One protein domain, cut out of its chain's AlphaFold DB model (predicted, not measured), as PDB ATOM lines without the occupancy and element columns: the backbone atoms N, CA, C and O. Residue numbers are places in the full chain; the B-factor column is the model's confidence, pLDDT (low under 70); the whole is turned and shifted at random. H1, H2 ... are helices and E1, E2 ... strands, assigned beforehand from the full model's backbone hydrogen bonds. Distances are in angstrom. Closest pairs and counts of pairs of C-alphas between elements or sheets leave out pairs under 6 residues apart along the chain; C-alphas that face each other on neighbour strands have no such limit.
ATOM      1  N   ARG A  13      44.962 -12.928 -11.086       93.50
ATOM      2  CA  ARG A  13      44.421 -14.146 -11.697       93.50
ATOM      3  C   ARG A  13      42.904 -14.152 -11.582       93.50
ATOM      4  O   ARG A  13      42.386 -13.883 -10.506       93.50
ATOM      5  N   ASP A  14      42.211 -14.456 -12.678       92.81
ATOM      6  CA  ASP A  14      40.746 -14.580 -12.721       92.81
ATOM      7  C   ASP A  14      40.014 -13.347 -12.143       92.81
ATOM      8  O   ASP A  14      39.020 -13.456 -11.435       92.81
ATOM      9  N   GLY A  15      40.555 -12.148 -12.400       91.31
ATOM     10  CA  GLY A  15      40.028 -10.880 -11.874       91.31
ATOM     11  C   GLY A  15      40.359 -10.594 -10.401       91.31
ATOM     12  O   GLY A  15      40.005  -9.533  -9.895       91.31
ATOM     13  N   LEU A  16      41.069 -11.493  -9.717       93.50
ATOM     14  CA  LEU A  16      41.487 -11.350  -8.323       93.50
ATOM     15  C   LEU A  16      42.940 -10.885  -8.220       93.50
ATOM     16  O   LEU A  16      43.757 -11.175  -9.091       93.50
ATOM     17  N   THR A  17      43.265 -10.190  -7.130       95.31
ATOM     18  CA  THR A  17      44.620  -9.701  -6.829       95.31
ATOM     19  C   THR A  17      45.131 -10.347  -5.546       95.31
ATOM     20  O   THR A  17      44.454 -10.306  -4.517       95.31
ATOM     21  N   LEU A  18      46.329 -10.932  -5.583       95.75
ATOM     22  CA  LEU A  18      46.969 -11.504  -4.401       95.75
ATOM     23  C   LEU A  18      47.609 -10.390  -3.565       95.75
ATOM     24  O   LEU A  18      48.606  -9.808  -3.970       95.75
ATOM     25  N   LEU A  19      47.046 -10.118  -2.386       95.44
ATOM     26  CA  LEU A  19      47.529  -9.057  -1.490       95.44
ATOM     27  C   LEU A  19      48.272  -9.580  -0.258       95.44
ATOM     28  O   LEU A  19      49.004  -8.832   0.390       95.44
ATOM     29  N   TYR A  20      48.048 -10.846   0.092       95.31
ATOM     30  CA  TYR A  20      48.557 -11.471   1.304       95.31
ATOM     31  C   TYR A  20      48.843 -12.955   1.065       95.31
ATOM     32  O   TYR A  20      48.045 -13.642   0.426       95.31
ATOM     33  N   THR A  21      49.927 -13.461   1.644       95.00
ATOM     34  CA  THR A  21      50.220 -14.896   1.745       95.00
ATOM     35  C   THR A  21      50.432 -15.306   3.203       95.00
ATOM     36  O   THR A  21      50.809 -14.488   4.043       95.00
ATOM     37  N   GLY A  22      50.113 -16.557   3.523       93.62
ATOM     38  CA  GLY A  22      50.104 -17.086   4.883       93.62
ATOM     39  C   GLY A  22      50.345 -18.591   4.911       93.62
ATOM     40  O   GLY A  22      49.874 -19.300   4.022       93.62
ATOM     41  N   ILE A  23      50.974 -19.100   5.974       94.31
ATOM     42  CA  ILE A  23      51.209 -20.548   6.144       94.31
ATOM     43  C   ILE A  23      50.431 -21.193   7.281       94.31
ATOM     44  O   ILE A  23      50.058 -20.582   8.293       94.31
ATOM     45  N   SER A  24      50.267 -22.506   7.147       92.25
ATOM     46  CA  SER A  24      50.014 -23.400   8.266       92.25
ATOM     47  C   SER A  24      50.400 -24.840   7.901       92.25
ATOM     48  O   SER A  24      49.912 -25.326   6.882       92.25
ATOM     49  N   PRO A  25      51.137 -25.572   8.760       92.69
ATOM     50  CA  PRO A  25      51.720 -25.136  10.034       92.69
ATOM     51  C   PRO A  25      52.970 -24.251   9.863       92.69
ATOM     52  O   PRO A  25      53.464 -24.061   8.760       92.69
ATOM     53  N   TYR A  26      53.480 -23.719  10.978       89.50
ATOM     54  CA  TYR A  26      54.817 -23.116  11.044       89.50
ATOM     55  C   TYR A  26      55.917 -24.183  10.956       89.50
ATOM     56  O   TYR A  26      55.665 -25.353  11.271       89.50
ATOM     57  N   LYS A  27      57.136 -23.746  10.607       91.94
ATOM     58  CA  LYS A  27      58.345 -24.577  10.612       91.94
ATOM     59  C   LYS A  27      58.482 -25.332  11.941       91.94
ATOM     60  O   LYS A  27      58.376 -24.702  13.000       91.94
ATOM     61  N   PRO A  28      58.681 -26.663  11.919       90.44
ATOM     62  CA  PRO A  28      58.950 -27.430  13.123       90.44
ATOM     63  C   PRO A  28      60.137 -26.831  13.891       90.44
ATOM     64  O   PRO A  28      61.165 -26.528  13.284       90.44
ATOM     65  N   PRO A  29      60.012 -26.626  15.208       89.19
ATOM     66  CA  PRO A  29      61.086 -26.038  15.989       89.19
ATOM     67  C   PRO A  29      62.240 -27.035  16.170       89.19
ATOM     68  O   PRO A  29      62.022 -28.229  16.351       89.19
ATOM     69  N   THR A  30      63.476 -26.535  16.174       90.25
ATOM     70  CA  THR A  30      64.695 -27.350  16.353       90.25
ATOM     71  C   THR A  30      65.060 -27.588  17.821       90.25
ATOM     72  O   THR A  30      65.904 -28.420  18.125       90.25
ATOM     73  N   ASN A  31      64.410 -26.888  18.756       89.00
ATOM     74  CA  ASN A  31      64.705 -26.913  20.195       89.00
ATOM     75  C   ASN A  31      63.930 -27.992  20.980       89.00
ATOM     76  O   ASN A  31      63.646 -27.808  22.163       89.00
ATOM     77  N   GLY A  32      63.517 -29.076  20.318       82.62
ATOM     78  CA  GLY A  32      62.797 -30.190  20.945       82.62
ATOM     79  C   GLY A  32      61.336 -29.907  21.326       82.62
ATOM     80  O   GLY A  32      60.661 -30.790  21.851       82.62
ATOM     81  N   LYS A  33      60.806 -28.704  21.057       86.00
ATOM     82  CA  LYS A  33      59.369 -28.430  21.215       86.00
ATOM     83  C   LYS A  33      58.545 -29.249  20.213       86.00
ATOM     84  O   LYS A  33      58.977 -29.529  19.100       86.00
ATOM     85  N   GLY A  34      57.322 -29.606  20.601       83.94
ATOM     86  CA  GLY A  34      56.399 -30.335  19.730       83.94
ATOM     87  C   GLY A  34      56.034 -29.559  18.457       83.94
ATOM     88  O   GLY A  34      56.044 -28.326  18.426       83.94
ATOM     89  N   ARG A  35      55.672 -30.295  17.397       86.69
ATOM     90  CA  ARG A  35      55.193 -29.717  16.131       86.69
ATOM     91  C   ARG A  35      53.886 -28.948  16.343       86.69
ATOM     92  O   ARG A  35      53.059 -29.312  17.178       86.69
ATOM     93  N   SER A  36      53.670 -27.905  15.542       87.50
ATOM     94  CA  SER A  36      52.405 -27.168  15.564       87.50
ATOM     95  C   SER A  36      51.238 -28.070  15.158       87.50
ATOM     96  O   SER A  36      51.279 -28.741  14.132       87.50
ATOM     97  N   THR A  37      50.160 -28.033  15.941       90.31
ATOM     98  CA  THR A  37      48.894 -28.721  15.635       90.31
ATOM     99  C   THR A  37      47.997 -27.917  14.681       90.31
ATOM    100  O   THR A  37      46.846 -28.301  14.431       90.31
ATOM    101  N   GLN A  38      48.471 -26.763  14.192       91.44
ATOM    102  CA  GLN A  38      47.745 -25.917  13.248       91.44
ATOM    103  C   GLN A  38      47.712 -26.547  11.854       91.44
ATOM    104  O   GLN A  38      48.662 -27.179  11.410       91.44
ATOM    105  N   ASN A  39      46.611 -26.333  11.146       91.38
ATOM    106  CA  ASN A  39      46.449 -26.723   9.749       91.38
ATOM    107  C   ASN A  39      45.673 -25.630   9.005       91.38
ATOM    108  O   ASN A  39      45.102 -24.732   9.632       91.38
ATOM    109  N   ILE A  40      45.628 -25.721   7.674       90.94
ATOM    110  CA  ILE A  40      44.994 -24.700   6.834       90.94
ATOM    111  C   ILE A  40      43.533 -24.436   7.227       90.94
ATOM    112  O   ILE A  40      43.129 -23.284   7.353       90.94
ATOM    113  N   ARG A  41      42.764 -25.481   7.568       91.19
ATOM    114  CA  ARG A  41      41.369 -25.347   8.015       91.19
ATOM    115  C   ARG A  41      41.256 -24.536   9.309       91.19
ATOM    116  O   ARG A  41      40.410 -23.646   9.405       91.19
ATOM    117  N   LYS A  42      42.102 -24.816  10.308       91.94
ATOM    118  CA  LYS A  42      42.157 -24.047  11.567       91.94
ATOM    119  C   LYS A  42      42.593 -22.601  11.320       91.94
ATOM    120  O   LYS A  42      42.034 -21.688  11.933       91.94
ATOM    121  N   ARG A  43      43.547 -22.384  10.409       91.81
ATOM    122  CA  ARG A  43      44.063 -21.054  10.060       91.81
ATOM    123  C   ARG A  43      43.004 -20.196   9.364       91.81
ATOM    124  O   ARG A  43      42.762 -19.080   9.812       91.81
ATOM    125  N   ILE A  44      42.300 -20.747   8.373       91.00
ATOM    126  CA  ILE A  44      41.176 -20.080   7.691       91.00
ATOM    127  C   ILE A  44      40.088 -19.706   8.700       91.00
ATOM    128  O   ILE A  44      39.689 -18.545   8.772       91.00
ATOM    129  N   LYS A  45      39.673 -20.655   9.554       90.69
ATOM    130  CA  LYS A  45      38.702 -20.380  10.624       90.69
ATOM    131  C   LYS A  45      39.170 -19.237  11.533       90.69
ATOM    132  O   LYS A  45      38.391 -18.353  11.857       90.69
ATOM    133  N   THR A  46      40.447 -19.221  11.914       90.62
ATOM    134  CA  THR A  46      41.017 -18.154  12.752       90.62
ATOM    135  C   THR A  46      40.967 -16.787  12.064       90.62
ATOM    136  O   THR A  46      40.662 -15.789  12.715       90.62
ATOM    137  N   HIS A  47      41.226 -16.718  10.757       89.88
ATOM    138  CA  HIS A  47      41.178 -15.460  10.011       89.88
ATOM    139  C   HIS A  47      39.746 -14.938   9.805       89.88
ATOM    140  O   HIS A  47      39.522 -13.738   9.963       89.88
ATOM    141  N   TYR A  48      38.776 -15.815   9.539       88.75
ATOM    142  CA  TYR A  48      37.398 -15.401   9.237       88.75
ATOM    143  C   TYR A  48      36.476 -15.299  10.453       88.75
ATOM    144  O   TYR A  48      35.547 -14.504  10.427       88.75
ATOM    145  N   THR A  49      36.724 -16.052  11.529       87.00
ATOM    146  CA  THR A  49      35.840 -16.055  12.713       87.00
ATOM    147  C   THR A  49      36.557 -15.674  14.009       87.00
ATOM    148  O   THR A  49      35.980 -15.780  15.089       87.00
ATOM    149  N   GLY A  50      37.854 -15.363  13.946       92.44
ATOM    150  CA  GLY A  50      38.686 -15.065  15.112       92.44
ATOM    151  C   GLY A  50      38.735 -13.579  15.450       92.44
ATOM    152  O   GLY A  50      37.789 -12.840  15.220       92.44
ATOM    153  N   ASN A  51      39.849 -13.141  16.028       95.50
ATOM    154  CA  ASN A  51      40.097 -11.736  16.347       95.50
ATOM    155  C   ASN A  51      41.539 -11.340  16.010       95.50
ATOM    156  O   ASN A  51      42.385 -12.204  15.753       95.50
ATOM    157  N   ALA A  52      41.827 -10.040  16.022       96.25
ATOM    158  CA  ALA A  52      43.134  -9.496  15.663       96.25
ATOM    159  C   ALA A  52      44.287 -10.012  16.545       96.25
ATOM    160  O   ALA A  52      45.422 -10.091  16.078       96.25
ATOM    161  N   ALA A  53      44.015 -10.450  17.782       95.50
ATOM    162  CA  ALA A  53      45.050 -11.005  18.656       95.50
ATOM    163  C   ALA A  53      45.590 -12.354  18.154       95.50
ATOM    164  O   ALA A  53      46.744 -12.680  18.419       95.50
ATOM    165  N   GLY A  54      44.761 -13.150  17.471       92.19
ATOM    166  CA  GLY A  54      45.144 -14.456  16.915       92.19
ATOM    167  C   GLY A  54      45.404 -14.443  15.407       92.19
ATOM    168  O   GLY A  54      45.739 -15.478  14.837       92.19
ATOM    169  N   SER A  55      45.217 -13.301  14.746       93.31
ATOM    170  CA  SER A  55      45.213 -13.192  13.291       93.31
ATOM    171  C   SER A  55      45.928 -11.920  12.847       93.31
ATOM    172  O   SER A  55      45.352 -10.831  12.857       93.31
ATOM    173  N   THR A  56      47.174 -12.068  12.391       91.94
ATOM    174  CA  THR A  56      47.951 -10.956  11.823       91.94
ATOM    175  C   THR A  56      47.234 -10.308  10.640       91.94
ATOM    176  O   THR A  56      47.235  -9.086  10.541       91.94
ATOM    177  N   LEU A  57      46.560 -11.104   9.797       93.19
ATOM    178  CA  LEU A  57      45.745 -10.601   8.689       93.19
ATOM    179  C   LEU A  57      44.621  -9.680   9.183       93.19
ATOM    180  O   LEU A  57      44.479  -8.576   8.673       93.19
ATOM    181  N   ARG A  58      43.863 -10.094  10.211       95.44
ATOM    182  CA  ARG A  58      42.784  -9.263  10.781       95.44
ATOM    183  C   ARG A  58      43.336  -7.994  11.408       95.44
ATOM    184  O   ARG A  58      42.763  -6.932  11.210       95.44
ATOM    185  N   LEU A  59      44.453  -8.093  12.132       96.38
ATOM    186  CA  LEU A  59      45.113  -6.919  12.696       96.38
ATOM    187  C   LEU A  59      45.507  -5.931  11.593       96.38
ATOM    188  O   LEU A  59      45.232  -4.747  11.728       96.38
ATOM    189  N   THR A  60      46.128  -6.411  10.515       95.31
ATOM    190  CA  THR A  60      46.509  -5.584   9.364       95.31
ATOM    191  C   THR A  60      45.284  -4.955   8.705       95.31
ATOM    192  O   THR A  60      45.214  -3.731   8.641       95.31
ATOM    193  N   LEU A  61      44.307  -5.759   8.275       95.25
ATOM    194  CA  LEU A  61      43.116  -5.263   7.584       95.25
ATOM    195  C   LEU A  61      42.351  -4.268   8.447       95.25
ATOM    196  O   LEU A  61      42.137  -3.143   8.015       95.25
ATOM    197  N   GLY A  62      42.024  -4.631   9.688       96.12
ATOM    198  CA  GLY A  62      41.258  -3.761  10.571       96.12
ATOM    199  C   GLY A  62      41.972  -2.452  10.908       96.12
ATOM    200  O   GLY A  62      41.300  -1.460  11.139       96.12
ATOM    201  N   CYS A  63      43.312  -2.398  10.887       96.62
ATOM    202  CA  CYS A  63      44.033  -1.126  11.028       96.62
ATOM    203  C   CYS A  63      43.937  -0.248   9.772       96.62
ATOM    204  O   CYS A  63      44.027   0.970   9.896       96.62
ATOM    205  N   LEU A  64      43.798  -0.845   8.585       95.75
ATOM    206  CA  LEU A  64      43.681  -0.121   7.314       95.75
ATOM    207  C   LEU A  64      42.251   0.359   7.043       95.75
ATOM    208  O   LEU A  64      42.078   1.425   6.466       95.75
ATOM    209  N   VAL A  65      41.246  -0.419   7.455       95.56
ATOM    210  CA  VAL A  65      39.818  -0.122   7.229       95.56
ATOM    211  C   VAL A  65      39.116   0.442   8.463       95.56
ATOM    212  O   VAL A  65      37.895   0.544   8.462       95.56
ATOM    213  N   ALA A  66      39.856   0.765   9.529       96.00
ATOM    214  CA  ALA A  66      39.290   1.174  10.818       96.00
ATOM    215  C   ALA A  66      38.234   2.275  10.669       96.00
ATOM    216  O   ALA A  66      37.111   2.123  11.147       96.00
ATOM    217  N   ASP A  67      38.589   3.336   9.944       93.69
ATOM    218  CA  ASP A  67      37.738   4.509   9.750       93.69
ATOM    219  C   ASP A  67      36.560   4.211   8.802       93.69
ATOM    220  O   ASP A  67      35.452   4.684   9.034       93.69
ATOM    221  N   GLU A  68      36.773   3.380   7.774       94.06
ATOM    222  CA  GLU A  68      35.736   2.960   6.812       94.06
ATOM    223  C   GLU A  68      34.659   2.090   7.476       94.06
ATOM    224  O   GLU A  68      33.466   2.273   7.244       94.06
ATOM    225  N   VAL A  69      35.080   1.137   8.312       95.38
ATOM    226  CA  VAL A  69      34.191   0.159   8.960       95.38
ATOM    227  C   VAL A  69      33.642   0.689  10.291       95.38
ATOM    228  O   VAL A  69      32.659   0.157  10.805       95.38
ATOM    229  N   GLY A  70      34.253   1.732  10.862       96.69
ATOM    230  CA  GLY A  70      33.882   2.280  12.167       96.69
ATOM    231  C   GLY A  70      34.320   1.387  13.332       96.69
ATOM    232  O   GLY A  70      33.548   1.144  14.260       96.69
ATOM    233  N   ILE A  71      35.548   0.859  13.282       97.25
ATOM    234  CA  ILE A  71      36.114  -0.024  14.315       97.25
ATOM    235  C   ILE A  71      37.374   0.572  14.934       97.25
ATOM    236  O   ILE A  71      38.139   1.279  14.289       97.25
ATOM    237  N   GLU A  72      37.640   0.219  16.190       97.75
ATOM    238  CA  GLU A  72      38.802   0.708  16.930       97.75
ATOM    239  C   GLU A  72      39.565  -0.456  17.560       97.75
ATOM    240  O   GLU A  72      38.975  -1.371  18.141       97.75
ATOM    241  N   LEU A  73      40.894  -0.441  17.439       98.38
ATOM    242  CA  LEU A  73      41.742  -1.425  18.101       98.38
ATOM    243  C   LEU A  73      41.765  -1.143  19.609       98.38
ATOM    244  O   LEU A  73      42.003  -0.019  20.035       98.38
ATOM    245  N   ARG A  74      41.560  -2.173  20.428       98.31
ATOM    246  CA  ARG A  74      41.469  -2.086  21.888       98.31
ATOM    247  C   ARG A  74      42.371  -3.102  22.556       98.31
ATOM    248  O   ARG A  74      42.490  -4.242  22.101       98.31
ATOM    249  N   ARG A  75      42.964  -2.709  23.684       98.31
ATOM    250  CA  ARG A  75      43.597  -3.651  24.608       98.31
ATOM    251  C   ARG A  75      42.532  -4.397  25.400       98.31
ATOM    252  O   ARG A  75      41.560  -3.787  25.840       98.31
ATOM    253  N   VAL A  76      42.725  -5.698  25.607       97.25
ATOM    254  CA  VAL A  76      41.755  -6.551  26.311       97.25
ATOM    255  C   VAL A  76      42.385  -7.444  27.379       97.25
ATOM    256  O   VAL A  76      43.558  -7.823  27.285       97.25
ATOM    257  N   GLY A  77      41.589  -7.835  28.377       95.81
ATOM    258  CA  GLY A  77      41.980  -8.769  29.435       95.81
ATOM    259  C   GLY A  77      43.129  -8.223  30.281       95.81
ATOM    260  O   GLY A  77      42.977  -7.215  30.953       95.81
ATOM    261  N   SER A  78      44.302  -8.860  30.215       94.88
ATOM    262  CA  SER A  78      45.514  -8.400  30.913       94.88
ATOM    263  C   SER A  78      46.177  -7.166  30.282       94.88
ATOM    264  O   SER A  78      47.282  -6.801  30.675       94.88
ATOM    265  N   GLY A  79      45.577  -6.574  29.244       95.06
ATOM    266  CA  GLY A  79      46.120  -5.428  28.508       95.06
ATOM    267  C   GLY A  79      47.181  -5.788  27.460       95.06
ATOM    268  O   GLY A  79      47.521  -4.966  26.619       95.06
ATOM    269  N   LYS A  80      47.671  -7.036  27.445       95.00
ATOM    270  CA  LYS A  80      48.720  -7.491  26.509       95.00
ATOM    271  C   LYS A  80      48.203  -7.872  25.116       95.00
ATOM    272  O   LYS A  80      48.995  -8.088  24.202       95.00
ATOM    273  N   ARG A  81      46.887  -8.031  24.957       96.00
ATOM    274  CA  ARG A  81      46.246  -8.482  23.712       96.00
ATOM    275  C   ARG A  81      45.478  -7.337  23.074       96.00
ATOM    276  O   ARG A  81      44.817  -6.594  23.787       96.00
ATOM    277  N   TYR A  82      45.510  -7.280  21.747       97.62
ATOM    278  CA  TYR A  82      44.803  -6.285  20.947       97.62
ATOM    279  C   TYR A  82      43.714  -6.953  20.108       97.62
ATOM    280  O   TYR A  82      43.996  -7.928  19.411       97.62
ATOM    281  N   THR A  83      42.491  -6.443  20.162       97.56
ATOM    282  CA  THR A  83      41.364  -6.881  19.322       97.56
ATOM    283  C   THR A  83      40.563  -5.670  18.869       97.56
ATOM    284  O   THR A  83      40.708  -4.598  19.444       97.56
ATOM    285  N   PHE A  84      39.679  -5.825  17.891       97.62
ATOM    286  CA  PHE A  84      38.674  -4.797  17.579       97.62
ATOM    287  C   PHE A  84      37.432  -4.886  18.486       97.62
ATOM    288  O   PHE A  84      36.401  -4.294  18.196       97.62
ATOM    289  N   HIS A  85      37.515  -5.641  19.590       95.69
ATOM    290  CA  HIS A  85      36.422  -5.915  20.527       95.69
ATOM    291  C   HIS A  85      35.109  -6.297  19.811       95.69
ATOM    292  O   HIS A  85      35.095  -7.295  19.096       95.69
ATOM    293  N   ILE A  86      34.029  -5.519  19.975       93.75
ATOM    294  CA  ILE A  86      32.741  -5.756  19.296       93.75
ATOM    295  C   ILE A  86      32.824  -5.502  17.781       93.75
ATOM    296  O   ILE A  86      32.046  -6.055  17.013       93.75
ATOM    297  N   GLY A  87      33.800  -4.708  17.337       96.38
ATOM    298  CA  GLY A  87      34.067  -4.418  15.931       96.38
ATOM    299  C   GLY A  87      34.657  -5.596  15.153       96.38
ATOM    300  O   GLY A  87      34.743  -5.539  13.931       96.38
ATOM    301  N   GLU A  88      35.036  -6.695  15.813       97.00
ATOM    302  CA  GLU A  88      35.479  -7.904  15.114       97.00
ATOM    303  C   GLU A  88      34.360  -8.502  14.240       97.00
ATOM    304  O   GLU A  88      34.648  -8.977  13.142       97.00
ATOM    305  N   THR A  89      33.091  -8.426  14.650       95.12
ATOM    306  CA  THR A  89      31.960  -8.868  13.816       95.12
ATOM    307  C   THR A  89      31.798  -7.978  12.575       95.12
ATOM    308  O   THR A  89      31.594  -8.489  11.474       95.12
ATOM    309  N   LEU A  90      31.986  -6.658  12.713       96.19
ATOM    310  CA  LEU A  90      31.969  -5.724  11.577       96.19
ATOM    311  C   LEU A  90      33.128  -5.994  10.609       96.19
ATOM    312  O   LEU A  90      32.920  -6.069   9.400       96.19
ATOM    313  N   LEU A  91      34.332  -6.237  11.137       96.38
ATOM    314  CA  LEU A  91      35.483  -6.625  10.324       96.38
ATOM    315  C   LEU A  91      35.253  -7.965   9.611       96.38
ATOM    316  O   LEU A  91      35.638  -8.110   8.455       96.38
ATOM    317  N   SER A  92      34.613  -8.940  10.266       95.31
ATOM    318  CA  SER A  92      34.258 -10.216   9.633       95.31
ATOM    319  C   SER A  92      33.297 -10.019   8.460       95.31
ATOM    320  O   SER A  92      33.520 -10.611   7.404       95.31
ATOM    321  N   LYS A  93      32.275  -9.165   8.611       95.12
ATOM    322  CA  LYS A  93      31.359  -8.816   7.514       95.12
ATOM    323  C   LYS A  93      32.109  -8.153   6.357       95.12
ATOM    324  O   LYS A  93      32.005  -8.617   5.226       95.12
ATOM    325  N   TRP A  94      32.934  -7.149   6.656       95.69
ATOM    326  CA  TRP A  94      33.739  -6.468   5.643       95.69
ATOM    327  C   TRP A  94      34.661  -7.445   4.896       95.69
ATOM    328  O   TRP A  94      34.725  -7.424   3.669       95.69
ATOM    329  N   MET A  95      35.330  -8.360   5.610       94.81
ATOM    330  CA  MET A  95      36.167  -9.396   4.994       94.81
ATOM    331  C   MET A  95      35.362 -10.366   4.123       94.81
ATOM    332  O   MET A  95      35.864 -10.785   3.088       94.81
ATOM    333  N   ALA A  96      34.140 -10.734   4.515       93.81
ATOM    334  CA  ALA A  96      33.293 -11.616   3.711       93.81
ATOM    335  C   ALA A  96      32.871 -10.970   2.380       93.81
ATOM    336  O   ALA A  96      32.756 -11.665   1.376       93.81
ATOM    337  N   GLU A  97      32.677  -9.651   2.374       94.06
ATOM    338  CA  GLU A  97      32.285  -8.883   1.187       94.06
ATOM    339  C   GLU A  97      33.484  -8.529   0.288       94.06
ATOM    340  O   GLU A  97      33.329  -8.428  -0.927       94.06
ATOM    341  N   ASN A  98      34.682  -8.361   0.864       92.75
ATOM    342  CA  ASN A  98      35.834  -7.777   0.165       92.75
ATOM    343  C   ASN A  98      37.042  -8.714   0.006       92.75
ATOM    344  O   ASN A  98      38.000  -8.354  -0.681       92.75
ATOM    345  N   ALA A  99      37.052  -9.888   0.644       91.50
ATOM    346  CA  ALA A  99      38.208 -10.781   0.642       91.50
ATOM    347  C   ALA A  99      37.840 -12.231   0.317       91.50
ATOM    348  O   ALA A  99      36.988 -12.857   0.951       91.50
ATOM    349  N   LEU A 100      38.594 -12.802  -0.619       91.69
ATOM    350  CA  LEU A 100      38.581 -14.223  -0.942       91.69
ATOM    351  C   LEU A 100      39.876 -14.875  -0.459       91.69
ATOM    352  O   LEU A 100      40.928 -14.235  -0.398       91.69
ATOM    353  N   VAL A 101      39.807 -16.168  -0.146       89.81
ATOM    354  CA  VAL A 101      40.977 -16.973   0.215       89.81
ATOM    355  C   VAL A 101      41.061 -18.195  -0.682       89.81
ATOM    356  O   VAL A 101      40.081 -18.907  -0.880       89.81
ATOM    357  N   SER A 102      42.271 -18.448  -1.173       90.88
ATOM    358  CA  SER A 102      42.664 -19.683  -1.840       90.88
ATOM    359  C   SER A 102      43.770 -20.362  -1.033       90.88
ATOM    360  O   SER A 102      44.446 -19.719  -0.224       90.88
ATOM    361  N   TRP A 103      43.944 -21.666  -1.220       91.81
ATOM    362  CA  TRP A 103      44.980 -22.438  -0.547       91.81
ATOM    363  C   TRP A 103      45.552 -23.513  -1.461       91.81
ATOM    364  O   TRP A 103      44.882 -24.030  -2.354       91.81
ATOM    365  N   ILE A 104      46.794 -23.886  -1.172       91.81
ATOM    366  CA  ILE A 104      47.497 -25.002  -1.798       91.81
ATOM    367  C   ILE A 104      48.135 -25.857  -0.706       91.81
ATOM    368  O   ILE A 104      48.521 -25.350   0.349       91.81
ATOM    369  N   ALA A 105      48.217 -27.163  -0.944       91.88
ATOM    370  CA  ALA A 105      48.963 -28.062  -0.078       91.88
ATOM    371  C   ALA A 105      50.447 -28.022  -0.464       91.88
ATOM    372  O   ALA A 105      50.784 -28.065  -1.643       91.88
ATOM    373  N   HIS A 106      51.320 -27.940   0.534       93.62
ATOM    374  CA  HIS A 106      52.767 -28.003   0.370       93.62
ATOM    375  C   HIS A 106      53.358 -28.671   1.615       93.62
ATOM    376  O   HIS A 106      52.850 -28.451   2.717       93.62
ATOM    377  N   GLU A 107      54.397 -29.490   1.454       92.06
ATOM    378  CA  GLU A 107      55.011 -30.231   2.568       92.06
ATOM    379  C   GLU A 107      55.727 -29.291   3.548       92.06
ATOM    380  O   GLU A 107      55.590 -29.418   4.767       92.06
ATOM    381  N   GLU A 108      56.410 -28.289   2.996       93.75
ATOM    382  CA  GLU A 108      57.160 -27.271   3.735       93.75
ATOM    383  C   GLU A 108      56.592 -25.873   3.445       93.75
ATOM    384  O   GLU A 108      57.169 -25.106   2.675       93.75
ATOM    385  N   PRO A 109      55.393 -25.535   3.951       94.12
ATOM    386  CA  PRO A 109      54.731 -24.284   3.593       94.12
ATOM    387  C   PRO A 109      55.539 -23.046   4.013       94.12
ATOM    388  O   PRO A 109      55.445 -22.025   3.343       94.12
ATOM    389  N   TRP A 110      56.359 -23.140   5.068       93.81
ATOM    390  CA  TRP A 110      57.231 -22.052   5.530       93.81
ATOM    391  C   TRP A 110      58.269 -21.633   4.479       93.81
ATOM    392  O   TRP A 110      58.378 -20.447   4.193       93.81
ATOM    393  N   ASP A 111      58.949 -22.582   3.828       94.50
ATOM    394  CA  ASP A 111      59.942 -22.254   2.795       94.50
ATOM    395  C   ASP A 111      59.256 -21.730   1.515       94.50
ATOM    396  O   ASP A 111      59.833 -20.961   0.742       94.50
ATOM    397  N   LEU A 112      57.997 -22.115   1.272       94.94
ATOM    398  CA  LEU A 112      57.202 -21.542   0.187       94.94
ATOM    399  C   LEU A 112      56.791 -20.090   0.473       94.94
ATOM    400  O   LEU A 112      56.901 -19.258  -0.424       94.94
ATOM    401  N   GLU A 113      56.340 -19.768   1.684       95.00
ATOM    402  CA  GLU A 113      55.954 -18.398   2.050       95.00
ATOM    403  C   GLU A 113      57.122 -17.427   1.963       95.00
ATOM    404  O   GLU A 113      56.956 -16.374   1.349       95.00
ATOM    405  N   ASP A 114      58.302 -17.809   2.456       94.38
ATOM    406  CA  ASP A 114      59.506 -16.982   2.339       94.38
ATOM    407  C   ASP A 114      59.818 -16.664   0.869       94.38
ATOM    408  O   ASP A 114      60.053 -15.508   0.508       94.38
ATOM    409  N   ARG A 115      59.732 -17.665  -0.022       95.44
ATOM    410  CA  ARG A 115      59.922 -17.460  -1.469       95.44
ATOM    411  C   ARG A 115      58.848 -16.569  -2.085       95.44
ATOM    412  O   ARG A 115      59.178 -15.717  -2.911       95.44
ATOM    413  N   LEU A 116      57.581 -16.740  -1.710       95.81
ATOM    414  CA  LEU A 116      56.482 -15.912  -2.221       95.81
ATOM    415  C   LEU A 116      56.626 -14.458  -1.756       95.81
ATOM    416  O   LEU A 116      56.521 -13.555  -2.578       95.81
ATOM    417  N   ILE A 117      56.935 -14.220  -0.479       96.25
ATOM    418  CA  ILE A 117      57.171 -12.871   0.056       96.25
ATOM    419  C   ILE A 117      58.417 -12.241  -0.579       96.25
ATOM    420  O   ILE A 117      58.426 -11.043  -0.853       96.25
ATOM    421  N   ALA A 118      59.462 -13.017  -0.870       95.38
ATOM    422  CA  ALA A 118      60.672 -12.505  -1.512       95.38
ATOM    423  C   ALA A 118      60.482 -12.160  -3.001       95.38
ATOM    424  O   ALA A 118      61.141 -11.247  -3.494       95.38
ATOM    425  N   SER A 119      59.587 -12.857  -3.708       95.56
ATOM    426  CA  SER A 119      59.429 -12.734  -5.168       95.56
ATOM    427  C   SER A 119      58.194 -11.956  -5.623       95.56
ATOM    428  O   SER A 119      58.225 -11.362  -6.697       95.56
ATOM    429  N   LEU A 120      57.117 -11.928  -4.835       96.50
ATOM    430  CA  LEU A 120      55.838 -11.332  -5.225       96.50
ATOM    431  C   LEU A 120      55.572 -10.015  -4.506       96.50
ATOM    432  O   LEU A 120      55.995  -9.804  -3.373       96.50
ATOM    433  N   ASP A 121      54.828  -9.124  -5.143       96.25
ATOM    434  CA  ASP A 121      54.299  -7.938  -4.481       96.25
ATOM    435  C   ASP A 121      53.047  -8.322  -3.669       96.25
ATOM    436  O   ASP A 121      51.972  -8.538  -4.223       96.25
ATOM    437  N   VAL A 122      53.224  -8.509  -2.355       96.06
ATOM    438  CA  VAL A 122      52.171  -8.890  -1.393       96.06
ATOM    439  C   VAL A 122      52.059  -7.836  -0.282       96.06
ATOM    440  O   VAL A 122      52.579  -8.025   0.822       96.06
ATOM    441  N   PRO A 123      51.414  -6.686  -0.546       95.56
ATOM    442  CA  PRO A 123      51.527  -5.480   0.282       95.56
ATOM    443  C   PRO A 123      50.990  -5.618   1.713       95.56
ATOM    444  O   PRO A 123      51.329  -4.806   2.572       95.56
ATOM    445  N   LEU A 124      50.174  -6.634   2.015       95.19
ATOM    446  CA  LEU A 124      49.614  -6.840   3.357       95.19
ATOM    447  C   LEU A 124      50.499  -7.711   4.270       95.19
ATOM    448  O   LEU A 124      50.219  -7.819   5.472       95.19
ATOM    449  N   ASN A 125      51.564  -8.325   3.742       95.62
ATOM    450  CA  ASN A 125      52.579  -9.016   4.541       95.62
ATOM    451  C   ASN A 125      53.570  -7.993   5.108       95.62
ATOM    452  O   ASN A 125      54.181  -7.243   4.356       95.62
ATOM    453  N   LEU A 126      53.753  -7.968   6.433       92.81
ATOM    454  CA  LEU A 126      54.801  -7.158   7.074       92.81
ATOM    455  C   LEU A 126      56.076  -7.956   7.336       92.81
ATOM    456  O   LEU A 126      57.172  -7.432   7.171       92.81
ATOM    457  N   ASP A 127      55.946  -9.193   7.800       91.44
ATOM    458  CA  ASP A 127      57.118 -10.001   8.124       91.44
ATOM    459  C   ASP A 127      57.860 -10.393   6.841       91.44
ATOM    460  O   ASP A 127      57.220 -10.700   5.837       91.44
ATOM    461  N   GLY A 128      59.191 -10.289   6.847       90.81
ATOM    462  CA  GLY A 128      60.036 -10.562   5.674       90.81
ATOM    463  C   GLY A 128      59.861  -9.629   4.460       90.81
ATOM    464  O   GLY A 128      60.537  -9.823   3.455       90.81
ATOM    465  N   ASN A 129      58.996  -8.607   4.523       95.75
ATOM    466  CA  ASN A 129      58.551  -7.856   3.339       95.75
ATOM    467  C   ASN A 129      58.940  -6.363   3.343       95.75
ATOM    468  O   ASN A 129      58.227  -5.516   2.806       95.75
ATOM    469  N   SER A 130      60.067  -6.002   3.964       95.12
ATOM    470  CA  SER A 130      60.517  -4.600   4.077       95.12
ATOM    471  C   SER A 130      60.816  -3.913   2.740       95.12
ATOM    472  O   SER A 130      60.848  -2.687   2.684       95.12
ATOM    473  N   ARG A 131      61.012  -4.693   1.671       94.56
ATOM    474  CA  ARG A 131      61.220  -4.210   0.296       94.56
ATOM    475  C   ARG A 131      59.954  -3.658  -0.365       94.56
ATOM    476  O   ARG A 131      60.052  -2.989  -1.388       94.56
ATOM    477  N   ASN A 132      58.776  -4.002   0.154       95.06
ATOM    478  CA  ASN A 132      57.510  -3.601  -0.438       95.06
ATOM    479  C   ASN A 132      57.301  -2.089  -0.282       95.06
ATOM    480  O   ASN A 132      57.507  -1.549   0.807       95.06
ATOM    481  N   SER A 133      56.855  -1.406  -1.335       93.56
ATOM    482  CA  SER A 133      56.643   0.050  -1.318       93.56
ATOM    483  C   SER A 133      55.624   0.490  -0.258       93.56
ATOM    484  O   SER A 133      55.762   1.565   0.329       93.56
ATOM    485  N   PHE A 134      54.647  -0.363   0.062       94.62
ATOM    486  CA  PHE A 134      53.621  -0.099   1.069       94.62
ATOM    487  C   PHE A 134      54.060  -0.452   2.504       94.62
ATOM    488  O   PHE A 134      53.372  -0.101   3.468       94.62
ATOM    489  N   TYR A 135      55.226  -1.088   2.691       95.44
ATOM    490  CA  TYR A 135      55.682  -1.591   3.993       95.44
ATOM    491  C   TYR A 135      55.679  -0.520   5.093       95.44
ATOM    492  O   TYR A 135      55.152  -0.746   6.187       95.44
ATOM    493  N   LEU A 136      56.249   0.660   4.816       95.69
ATOM    494  CA  LEU A 136      56.346   1.740   5.804       95.69
ATOM    495  C   LEU A 136      54.970   2.290   6.186       95.69
ATOM    496  O   LEU A 136      54.721   2.530   7.369       95.69
ATOM    497  N   GLN A 137      54.070   2.436   5.213       95.12
ATOM    498  CA  GLN A 137      52.708   2.913   5.450       95.12
ATOM    499  C   GLN A 137      51.915   1.902   6.283       95.12
ATOM    500  O   GLN A 137      51.323   2.268   7.299       95.12
ATOM    501  N   LEU A 138      51.986   0.613   5.939       95.19
ATOM    502  CA  LEU A 138      51.327  -0.447   6.700       95.19
ATOM    503  C   LEU A 138      51.869  -0.553   8.136       95.19
ATOM    504  O   LEU A 138      51.104  -0.688   9.100       95.19
ATOM    505  N   LYS A 139      53.194  -0.460   8.301       96.38
ATOM    506  CA  LYS A 139      53.841  -0.447   9.620       96.38
ATOM    507  C   LYS A 139      53.380   0.755  10.446       96.38
ATOM    508  O   LYS A 139      53.068   0.587  11.628       96.38
ATOM    509  N   ALA A 140      53.297   1.938   9.833       96.12
ATOM    510  CA  ALA A 140      52.823   3.157  10.481       96.12
ATOM    511  C   ALA A 140      51.347   3.057  10.895       96.12
ATOM    512  O   ALA A 140      51.031   3.381  12.040       96.12
ATOM    513  N   ALA A 141      50.470   2.536  10.029       95.75
ATOM    514  CA  ALA A 141      49.050   2.340  10.327       95.75
ATOM    515  C   ALA A 141      48.848   1.424  11.546       95.75
ATOM    516  O   ALA A 141      48.165   1.789  12.507       95.75
ATOM    517  N   ARG A 142      49.528   0.267  11.574       96.62
ATOM    518  CA  ARG A 142      49.490  -0.643  12.733       96.62
ATOM    519  C   ARG A 142      50.065  -0.013  14.000       96.62
ATOM    520  O   ARG A 142      49.534  -0.247  15.084       96.62
ATOM    521  N   ALA A 143      51.152   0.749  13.893       97.56
ATOM    522  CA  ALA A 143      51.747   1.425  15.043       97.56
ATOM    523  C   ALA A 143      50.824   2.518  15.602       97.56
ATOM    524  O   ALA A 143      50.659   2.609  16.815       97.56
ATOM    525  N   ALA A 144      50.186   3.309  14.736       97.69
ATOM    526  CA  ALA A 144      49.234   4.340  15.135       97.69
ATOM    527  C   ALA A 144      48.003   3.742  15.831       97.69
ATOM    528  O   ALA A 144      47.633   4.209  16.905       97.69
ATOM    529  N   ALA A 145      47.427   2.669  15.278       97.94
ATOM    530  CA  ALA A 145      46.303   1.970  15.898       97.94
ATOM    531  C   ALA A 145      46.657   1.411  17.286       97.94
ATOM    532  O   ALA A 145      45.862   1.524  18.215       97.94
ATOM    533  N   LYS A 146      47.864   0.850  17.453       98.19
ATOM    534  CA  LYS A 146      48.340   0.375  18.760       98.19
ATOM    535  C   LYS A 146      48.541   1.505  19.763       98.19
ATOM    536  O   LYS A 146      48.054   1.370  20.874       98.19
ATOM    537  N   ARG A 147      49.179   2.615  19.368       98.38
ATOM    538  CA  ARG A 147      49.350   3.783  20.251       98.38
ATOM    539  C   ARG A 147      48.007   4.316  20.746       98.38
ATOM    540  O   ARG A 147      47.828   4.464  21.942       98.38
ATOM    541  N   ARG A 148      47.029   4.483  19.848       97.94
ATOM    542  CA  ARG A 148      45.665   4.868  20.249       97.94
ATOM    543  C   ARG A 148      45.059   3.871  21.240       97.94
ATOM    544  O   ARG A 148      44.516   4.267  22.259       97.94
ATOM    545  N   ALA A 149      45.204   2.570  20.983       98.19
ATOM    546  CA  ALA A 149      44.743   1.531  21.903       98.19
ATOM    547  C   ALA A 149      45.469   1.550  23.266       98.19
ATOM    548  O   ALA A 149      44.891   1.118  24.269       98.19
ATOM    549  N   ASP A 150      46.721   2.017  23.302       98.25
ATOM    550  CA  ASP A 150      47.523   2.181  24.515       98.25
ATOM    551  C   ASP A 150      47.068   3.361  25.384       98.25
ATOM    552  O   ASP A 150      47.161   3.276  26.611       98.25
ATOM    553  N   ASP A 151      46.507   4.401  24.771       97.94
ATOM    554  CA  ASP A 151      45.944   5.563  25.472       97.94
ATOM    555  C   ASP A 151      44.515   5.304  25.987       97.94
ATOM    556  O   ASP A 151      43.999   6.027  26.840       97.94
ATOM    557  N   LEU A 152      43.868   4.242  25.500       97.81
ATOM    558  CA  LEU A 152      42.508   3.868  25.875       97.81
ATOM    559  C   LEU A 152      42.463   2.879  27.055       97.81
ATOM    560  O   LEU A 152      43.374   2.052  27.236       97.81
TER     561      LEU A 152
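What this domain is: This is residues 13 to 152 of the 163 residues of an uncharacterized protein of Rhodococcus sp. ACPA1 (UniProt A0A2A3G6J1). A small hairpin of two strands, E1 and E2, sits at one end of a helical body in which short H2 lies near the middle, with H6 crossing it on one side and H4 near its other side. H1 packs on H4, H5 lies off among long loops, and the loop of residues 29 to 34 sticks out. The printed part has 140 residues, in the order H1 H2 H3 E1 E2 H4 H5 H6, mostly helix, with under half of the residues in named elements; the sheet is antiparallel. It is compact, with a radius of gyration of the C-alphas of 15.7 A and spans of 42 by 41 by 27 A.

Where its parts are: Look first at E1, residues 74 to 76, and E2, residues 81 to 83. Find C-alpha 135 at (55.682, -1.591, 3.993); from there H6 runs 24.6 A to C-alpha 151 at (45.944, 5.563, 25.472). H2 is residues 56 to 64, H3 66 to 69, H4 87 to 98, 16.2 A, and H5 109 to 119, 15.2 A. H1, residues 40 to 49, begins at (44.994, -24.700, 6.834).

How they stand to each other: In the hairpin E1 and E2, N 74 and O 83 are 2.8 A apart, within hydrogen-bond range. The closest C-alphas of E1 and H6 are Arg 74 and Ala 149, 4.9 A. H6, with residues 138 to 145 alone, touches H2 about perpendicular at 84 degrees, C-alphas Cys 63 and Arg 142 closest at 5.7 A. H2 and H4 are close but not clearly touching, C-alphas Gly 62 and Leu 91 closest at 6.5 A. H4 touches H1 with residues 92 to 96 alone, C-alphas Tyr 48 and Ser 92 closest at 6.1 A, a steep tilt of 65 degrees, opposite ways. H3 and H4 only just touch, with 3 pairs of C-alphas within 8 A, Val 69 and Leu 90 closest at 6.8 A. H5 touches no helix. In H1, H2, H4, H5 and H6 every O i to N i+4 pair is within hydrogen-bond range; H3 is too short for one.

The domain as a whole: The C-alphas of Gly 32 and Glu 68, the two farthest apart, are 45.1 A apart. The printed part has no cut; the link from H5 to H6, 15 residues, is long. No printed residue is under 70 in pLDDT.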